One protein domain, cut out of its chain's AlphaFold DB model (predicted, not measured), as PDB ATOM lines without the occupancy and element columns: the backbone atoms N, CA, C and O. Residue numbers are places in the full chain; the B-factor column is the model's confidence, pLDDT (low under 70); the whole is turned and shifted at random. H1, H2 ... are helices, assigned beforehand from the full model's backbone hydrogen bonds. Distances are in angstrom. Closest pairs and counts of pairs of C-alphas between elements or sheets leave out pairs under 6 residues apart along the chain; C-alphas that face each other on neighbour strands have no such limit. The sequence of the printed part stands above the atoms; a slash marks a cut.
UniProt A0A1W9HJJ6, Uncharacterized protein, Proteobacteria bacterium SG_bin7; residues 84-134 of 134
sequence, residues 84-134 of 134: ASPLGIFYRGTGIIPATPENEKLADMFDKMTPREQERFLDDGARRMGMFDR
ATOM      1  N   ALA A  84      24.511   6.125  45.529       60.12
ATOM      2  CA  ALA A  84      23.595   7.245  45.465       60.12
ATOM      3  C   ALA A  84      23.133   7.623  46.865       60.12
ATOM      4  O   ALA A  84      22.577   6.804  47.599       60.12
ATOM      5  N   SER A  85      23.402   8.863  47.233       67.94
ATOM      6  CA  SER A  85      23.104   9.393  48.553       67.94
ATOM      7  C   SER A  85      21.613   9.719  48.706       67.94
ATOM      8  O   SER A  85      20.926   9.927  47.701       67.94
ATOM      9  N   PRO A  86      21.080   9.828  49.939       69.12
ATOM     10  CA  PRO A  86      19.682  10.204  50.164       69.12
ATOM     11  C   PRO A  86      19.269  11.497  49.439       69.12
ATOM     12  O   PRO A  86      18.211  11.540  48.809       69.12
ATOM     13  N   LEU A  87      20.128  12.524  49.439       75.69
ATOM     14  CA  LEU A  87      19.897  13.758  48.680       75.69
ATOM     15  C   LEU A  87      20.006  13.541  47.168       75.69
ATOM     16  O   LEU A  87      19.195  14.067  46.408       75.69
ATOM     17  N   GLY A  88      20.953  12.722  46.709       76.19
ATOM     18  CA  GLY A  88      21.063  12.375  45.294       76.19
ATOM     19  C   GLY A  88      19.848  11.621  44.747       76.19
ATOM     20  O   GLY A  88      19.532  11.730  43.561       76.19
ATOM     21  N   ILE A  89      19.127  10.892  45.598       73.50
ATOM     22  CA  ILE A  89      17.832  10.292  45.260       73.50
ATOM     23  C   ILE A  89      16.742  11.369  45.214       73.50
ATOM     24  O   ILE A  89      15.977  11.407  44.251       73.50
ATOM     25  N   PHE A  90      16.698  12.268  46.203       80.69
ATOM     26  CA  PHE A  90      15.722  13.361  46.266       80.69
ATOM     27  C   PHE A  90      15.734  14.227  44.999       80.69
ATOM     28  O   PHE A  90      14.692  14.404  44.370       80.69
ATOM     29  N   TYR A  91      16.908  14.702  44.572       78.62
ATOM     30  CA  TYR A  91      17.017  15.566  43.390       78.62
ATOM     31  C   TYR A  91      16.696  14.835  42.084       78.62
ATOM     32  O   TYR A  91      16.134  15.431  41.167       78.62
ATOM     33  N   ARG A  92      16.984  13.533  41.991       74.12
ATOM     34  CA  ARG A  92      16.617  12.736  40.812       74.12
ATOM     35  C   ARG A  92      15.120  12.448  40.702       74.12
ATOM     36  O   ARG A  92      14.662  12.122  39.609       74.12
ATOM     37  N   GLY A  93      14.373  12.596  41.793       68.00
ATOM     38  CA  GLY A  93      12.932  12.391  41.829       68.00
ATOM     39  C   GLY A  93      12.510  10.935  41.612       68.00
ATOM     40  O   GLY A  93      13.310  10.022  41.394       68.00
ATOM     41  N   THR A  94      11.201  10.707  41.684       58.91
ATOM     42  CA  THR A  94      10.602   9.424  41.310       58.91
ATOM     43  C   THR A  94      10.628   9.305  39.788       58.91
ATOM     44  O   THR A  94      10.187  10.238  39.121       58.91
ATOM     45  N   GLY A  95      11.075   8.173  39.231       57.69
ATOM     46  CA  GLY A  95      11.323   7.976  37.789       57.69
ATOM     47  C   GLY A  95      10.132   8.170  36.833       57.69
ATOM     48  O   GLY A  95      10.279   7.942  35.639       57.69
ATOM     49  N   ILE A  96       8.982   8.604  37.351       58.78
ATOM     50  CA  ILE A  96       7.786   9.067  36.639       58.78
ATOM     51  C   ILE A  96       8.051  10.401  35.923       58.78
ATOM     52  O   ILE A  96       7.534  10.627  34.831       58.78
ATOM     53  N   ILE A  97       8.861  11.283  36.520       58.00
ATOM     54  CA  ILE A  97       9.250  12.564  35.924       58.00
ATOM     55  C   ILE A  97      10.771  12.549  35.768       58.00
ATOM     56  O   ILE A  97      11.475  12.374  36.765       58.00
ATOM     57  N   PRO A  98      11.306  12.704  34.543       57.16
ATOM     58  CA  PRO A  98      12.744  12.811  34.367       57.16
ATOM     59  C   PRO A  98      13.254  14.050  35.108       57.16
ATOM     60  O   PRO A  98      12.699  15.141  34.962       57.16
ATOM     61  N   ALA A  99      14.313  13.880  35.901       72.62
ATOM     62  CA  ALA A  99      15.000  14.999  36.523       72.62
ATOM     63  C   ALA A  99      15.463  15.996  35.453       72.62
ATOM     64  O   ALA A  99      15.873  15.613  34.354       72.62
ATOM     65  N   THR A 100      15.397  17.287  35.770       82.44
ATOM     66  CA  THR A 100      15.994  18.312  34.912       82.44
ATOM     67  C   THR A 100      17.517  18.127  34.871       82.44
ATOM     68  O   THR A 100      18.094  17.599  35.825       82.44
ATOM     69  N   PRO A 101      18.214  18.603  33.822       79.25
ATOM     70  CA  PRO A 101      19.677  18.533  33.764       79.25
ATOM     71  C   PRO A 101      20.374  19.182  34.971       79.25
ATOM     72  O   PRO A 101      21.458  18.765  35.371       79.25
ATOM     73  N   GLU A 102      19.762  20.209  35.563       82.75
ATOM     74  CA  GLU A 102      20.254  20.851  36.787       82.75
ATOM     75  C   GLU A 102      20.105  19.941  38.008       82.75
ATOM     76  O   GLU A 102      21.052  19.777  38.778       82.75
ATOM     77  N   ASN A 103      18.958  19.278  38.142       80.38
ATOM     78  CA  ASN A 103      18.715  18.322  39.213       80.38
ATOM     79  C   ASN A 103      19.597  17.073  39.090       80.38
ATOM     80  O   ASN A 103      20.054  16.558  40.106       80.38
ATOM     81  N   GLU A 104      19.892  16.605  37.873       78.50
ATOM     82  CA  GLU A 104      20.853  15.516  37.655       78.50
ATOM     83  C   GLU A 104      22.263  15.913  38.112       78.50
ATOM     84  O   GLU A 104      22.914  15.143  38.818       78.50
ATOM     85  N   LYS A 105      22.712  17.138  37.801       81.69
ATOM     86  CA  LYS A 105      24.009  17.656  38.268       81.69
ATOM     87  C   LYS A 105      24.080  17.763  39.789       81.69
ATOM     88  O   LYS A 105      25.094  17.383  40.372       81.69
ATOM     89  N   LEU A 106      23.026  18.271  40.429       82.06
ATOM     90  CA  LEU A 106      22.945  18.337  41.890       82.06
ATOM     91  C   LEU A 106      22.963  16.937  42.497       82.06
ATOM     92  O   LEU A 106      23.703  16.680  43.442       82.06
ATOM     93  N   ALA A 107      22.208  16.010  41.919       80.88
ATOM     94  CA  ALA A 107      22.166  14.640  42.387       80.88
ATOM     95  C   ALA A 107      23.540  13.951  42.307       80.88
ATOM     96  O   ALA A 107      23.975  13.329  43.274       80.88
ATOM     97  N   ASP A 108      24.256  14.128  41.194       81.50
ATOM     98  CA  ASP A 108      25.618  13.615  41.012       81.50
ATOM     99  C   ASP A 108      26.641  14.291  41.934       81.50
ATOM    100  O   ASP A 108      27.639  13.673  42.310       81.50
ATOM    101  N   MET A 109      26.420  15.556  42.298       83.94
ATOM    102  CA  MET A 109      27.233  16.257  43.290       83.94
ATOM    103  C   MET A 109      27.054  15.623  44.673       83.94
ATOM    104  O   MET A 109      28.046  15.287  45.317       83.94
ATOM    105  N   PHE A 110      25.808  15.415  45.108       82.44
ATOM    106  CA  PHE A 110      25.521  14.825  46.414       82.44
ATOM    107  C   PHE A 110      25.988  13.370  46.504       82.44
ATOM    108  O   PHE A 110      26.544  12.973  47.520       82.44
ATOM    109  N   ASP A 111      25.882  12.588  45.435       77.38
ATOM    110  CA  ASP A 111      26.392  11.209  45.394       77.38
ATOM    111  C   ASP A 111      27.901  11.074  45.592       77.38
ATOM    112  O   ASP A 111      28.387  10.010  45.972       77.38
ATOM    113  N   LYS A 112      28.656  12.142  45.325       76.62
ATOM    114  CA  LYS A 112      30.102  12.184  45.561       76.62
ATOM    115  C   LYS A 112      30.456  12.645  46.974       76.62
ATOM    116  O   LYS A 112      31.625  12.573  47.340       76.62
ATOM    117  N   MET A 113      29.481  13.125  47.745       72.69
ATOM    118  CA  MET A 113      29.662  13.602  49.114       72.69
ATOM    119  C   MET A 113      29.359  12.502  50.129       72.69
ATOM    120  O   MET A 113      28.412  11.727  49.988       72.69
ATOM    121  N   THR A 114      30.128  12.488  51.210       77.19
ATOM    122  CA  THR A 114      29.823  11.696  52.402       77.19
ATOM    123  C   THR A 114      28.612  12.272  53.148       77.19
ATOM    124  O   THR A 114      28.338  13.470  53.047       77.19
ATOM    125  N   PRO A 115      27.905  11.476  53.974       72.81
ATOM    126  CA  PRO A 115      26.770  11.975  54.756       72.81
ATOM    127  C   PRO A 115      27.092  13.208  55.618       72.81
ATOM    128  O   PRO A 115      26.291  14.135  55.681       72.81
ATOM    129  N   ARG A 116      28.292  13.270  56.216       72.00
ATOM    130  CA  ARG A 116      28.742  14.435  57.002       72.00
ATOM    131  C   ARG A 116      28.948  15.688  56.153       72.00
ATOM    132  O   ARG A 116      28.679  16.793  56.610       72.00
ATOM    133  N   GLU A 117      29.449  15.538  54.931       73.62
ATOM    134  CA  GLU A 117      29.625  16.667  54.009       73.62
ATOM    135  C   GLU A 117      28.279  17.203  53.523       73.62
ATOM    136  O   GLU A 117      28.124  18.412  53.375       73.62
ATOM    137  N   GLN A 118      27.294  16.322  53.341       77.62
ATOM    138  CA  GLN A 118      25.930  16.719  53.004       77.62
ATOM    139  C   GLN A 118      25.257  17.494  54.133       77.62
ATOM    140  O   GLN A 118      24.677  18.547  53.882       77.62
ATOM    141  N   GLU A 119      25.362  17.000  55.366       77.81
ATOM    142  CA  GLU A 119      24.837  17.674  56.557       77.81
ATOM    143  C   GLU A 119      25.453  19.069  56.705       77.81
ATOM    144  O   GLU A 119      24.736  20.065  56.774       77.81
ATOM    145  N   ARG A 120      26.783  19.166  56.588       79.75
ATOM    146  CA  ARG A 120      27.490  20.450  56.620       79.75
ATOM    147  C   ARG A 120      27.058  21.397  55.496       79.75
ATOM    148  O   ARG A 120      26.928  22.595  55.727       79.75
ATOM    149  N   PHE A 121      26.829  20.883  54.288       81.06
ATOM    150  CA  PHE A 121      26.363  21.688  53.158       81.06
ATOM    151  C   PHE A 121      24.964  22.271  53.409       81.06
ATOM    152  O   PHE A 121      24.723  23.442  53.108       81.06
ATOM    153  N   LEU A 122      24.054  21.473  53.975       80.44
ATOM    154  CA  LEU A 122      22.709  21.921  54.339       80.44
ATOM    155  C   LEU A 122      22.746  22.945  55.480       80.44
ATOM    156  O   LEU A 122      22.081  23.975  55.378       80.44
ATOM    157  N   ASP A 123      23.572  22.719  56.501       82.00
ATOM    158  CA  ASP A 123      23.756  23.638  57.628       82.00
ATOM    159  C   ASP A 123      24.341  24.986  57.189       82.00
ATOM    160  O   ASP A 123      23.830  26.046  57.557       82.00
ATOM    161  N   ASP A 124      25.386  24.973  56.356       80.38
ATOM    162  CA  ASP A 124      25.996  26.194  55.819       80.38
ATOM    163  C   ASP A 124      25.047  26.938  54.863       80.38
ATOM    164  O   ASP A 124      25.133  28.162  54.722       80.38
ATOM    165  N   GLY A 125      24.138  26.220  54.196       75.81
ATOM    166  CA  GLY A 125      23.048  26.805  53.415       75.81
ATOM    167  C   GLY A 125      21.991  27.466  54.301       75.81
ATOM    168  O   GLY A 125      21.614  28.614  54.069       75.81
ATOM    169  N   ALA A 126      21.557  26.780  55.355       71.94
ATOM    170  CA  ALA A 126      20.557  27.274  56.296       71.94
ATOM    171  C   ALA A 126      21.054  28.481  57.116       71.94
ATOM    172  O   ALA A 126      20.298  29.432  57.320       71.94
ATOM    173  N   ARG A 127      22.341  28.507  57.495       73.38
ATOM    174  CA  ARG A 127      22.997  29.694  58.080       73.38
ATOM    175  C   ARG A 127      23.024  30.870  57.111       73.38
ATOM    176  O   ARG A 127      22.687  31.982  57.495       73.38
ATOM    177  N   ARG A 128      23.355  30.636  55.836       72.88
ATOM    178  CA  ARG A 128      23.323  31.686  54.800       72.88
ATOM    179  C   ARG A 128      21.925  32.254  54.552       72.88
ATOM    180  O   ARG A 128      21.819  33.398  54.128       72.88
ATOM    181  N   MET A 129      20.873  31.482  54.822       72.00
ATOM    182  CA  MET A 129      19.481  31.940  54.744       72.00
ATOM    183  C   MET A 129      18.953  32.546  56.056       72.00
ATOM    184  O   MET A 129      17.762  32.835  56.142       72.00
ATOM    185  N   GLY A 130      19.802  32.732  57.075       68.00
ATOM    186  CA  GLY A 130      19.415  33.335  58.356       68.00
ATOM    187  C   GLY A 130      18.441  32.487  59.181       68.00
ATOM    188  O   GLY A 130      17.795  33.001  60.087       68.00
ATOM    189  N   MET A 131      18.300  31.185  58.895       58.91
ATOM    190  CA  MET A 131      17.336  30.319  59.598       58.91
ATOM    191  C   MET A 131      17.759  29.953  61.028       58.91
ATOM    192  O   MET A 131      16.938  29.448  61.794       58.91
ATOM    193  N   PHE A 132      19.017  30.212  61.389       56.88
ATOM    194  CA  PHE A 132      19.584  29.927  62.709       56.88
ATOM    195  C   PHE A 132      20.034  31.178  63.473       56.88
ATOM    196  O   PHE A 132      20.560  31.042  64.574       56.88
ATOM    197  N   ASP A 133      19.793  32.373  62.929       57.53
ATOM    198  CA  ASP A 133      19.999  33.624  63.658       57.53
ATOM    199  C   ASP A 133      18.750  33.897  64.514       57.53
ATOM    200  O   ASP A 133      17.773  34.503  64.067       57.53
ATOM    201  N   ARG A 134      18.758  33.384  65.745       53.81
ATOM    202  CA  ARG A 134      17.885  33.828  66.838       53.81
ATOM    203  C   ARG A 134      18.720  34.174  68.055       53.81
ATOM    204  O   ARG A 134      19.626  33.375  68.376       53.81
TER     205      ARG A 134
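AT A GLANCE: This is residues 84 to 134 of the 134 residues of an uncharacterized protein of Proteobacteria bacterium SG_bin7 (UniProt A0A1W9HJJ6). H1 and H2 lie side by side as a short helical hairpin, and the longest helix, H3, turns away from it at the tight link after H2, making an open V whose corner is at residues 112 to 114. One leg of the V is the hairpin and the other is H3, with residues 124 to 130 sticking out free toward the far end. The printed part has 51 residues with three named helices, H1, H2 and H3 in that order along the chain, and no named strand; its class is all helix. The whole is loose, with a radius of gyration of the C-alphas of 12.6 A, and only just elongated, with spans of 40 by 20 by 15 A.

HOW THE PARTS SIT: From the first printed residue, Ala 84, the backbone soon enters H1, residues 86 to 92. A short link of 8 residues joins it to H2, residues 101 to 111. H1 and H2 touch and form a helical hairpin; their closest C-alphas are those of Gly 88 and Ala 107, 3.8 A apart. Their lines stand at a shallow tilt of 14 degrees, and they run opposite ways. A tight link of 3 residues joins H2 to H3, residues 115 to 128. H2 and H3 are close but not clearly touching; their closest C-alphas, those of Phe 110 and Gln 118, are 6.9 A apart. They stand at a steep tilt of 57 degrees and run opposite ways, with their centres 16.0 A apart. H1 and H3 are also close but not clearly touching, with the closest C-alphas, those of Leu 87 and Gln 118, 8.0 A apart. In H1, H2 and H3 every backbone O i to N i+4 pair is within hydrogen-bond range.

IN THESE COORDINATES: H1 begins at Pro 86, with its C-alpha at (19.682, 10.204, 50.164), and measures 10.2 A from first to last C-alpha. H2 measures 15.3 A, from Pro 101 to Asp 111, whose C-alpha is at (26.392, 11.209, 45.394). H3 measures 20.0 A, from Pro 115 to Arg 128, whose C-alpha is at (23.323, 31.686, 54.800).

THE WHOLE: The two C-alphas farthest apart, those of Ile 96 and Arg 134, are 40.3 A apart. The printed part has no cut, and neither link between the helices is long. It ends at Arg 134, the chain's last residue. The mean pLDDT of the printed part is 73.0, and the model's confidence is under 70 at residues 84 to 86, 93 to 98 and 130 to 134.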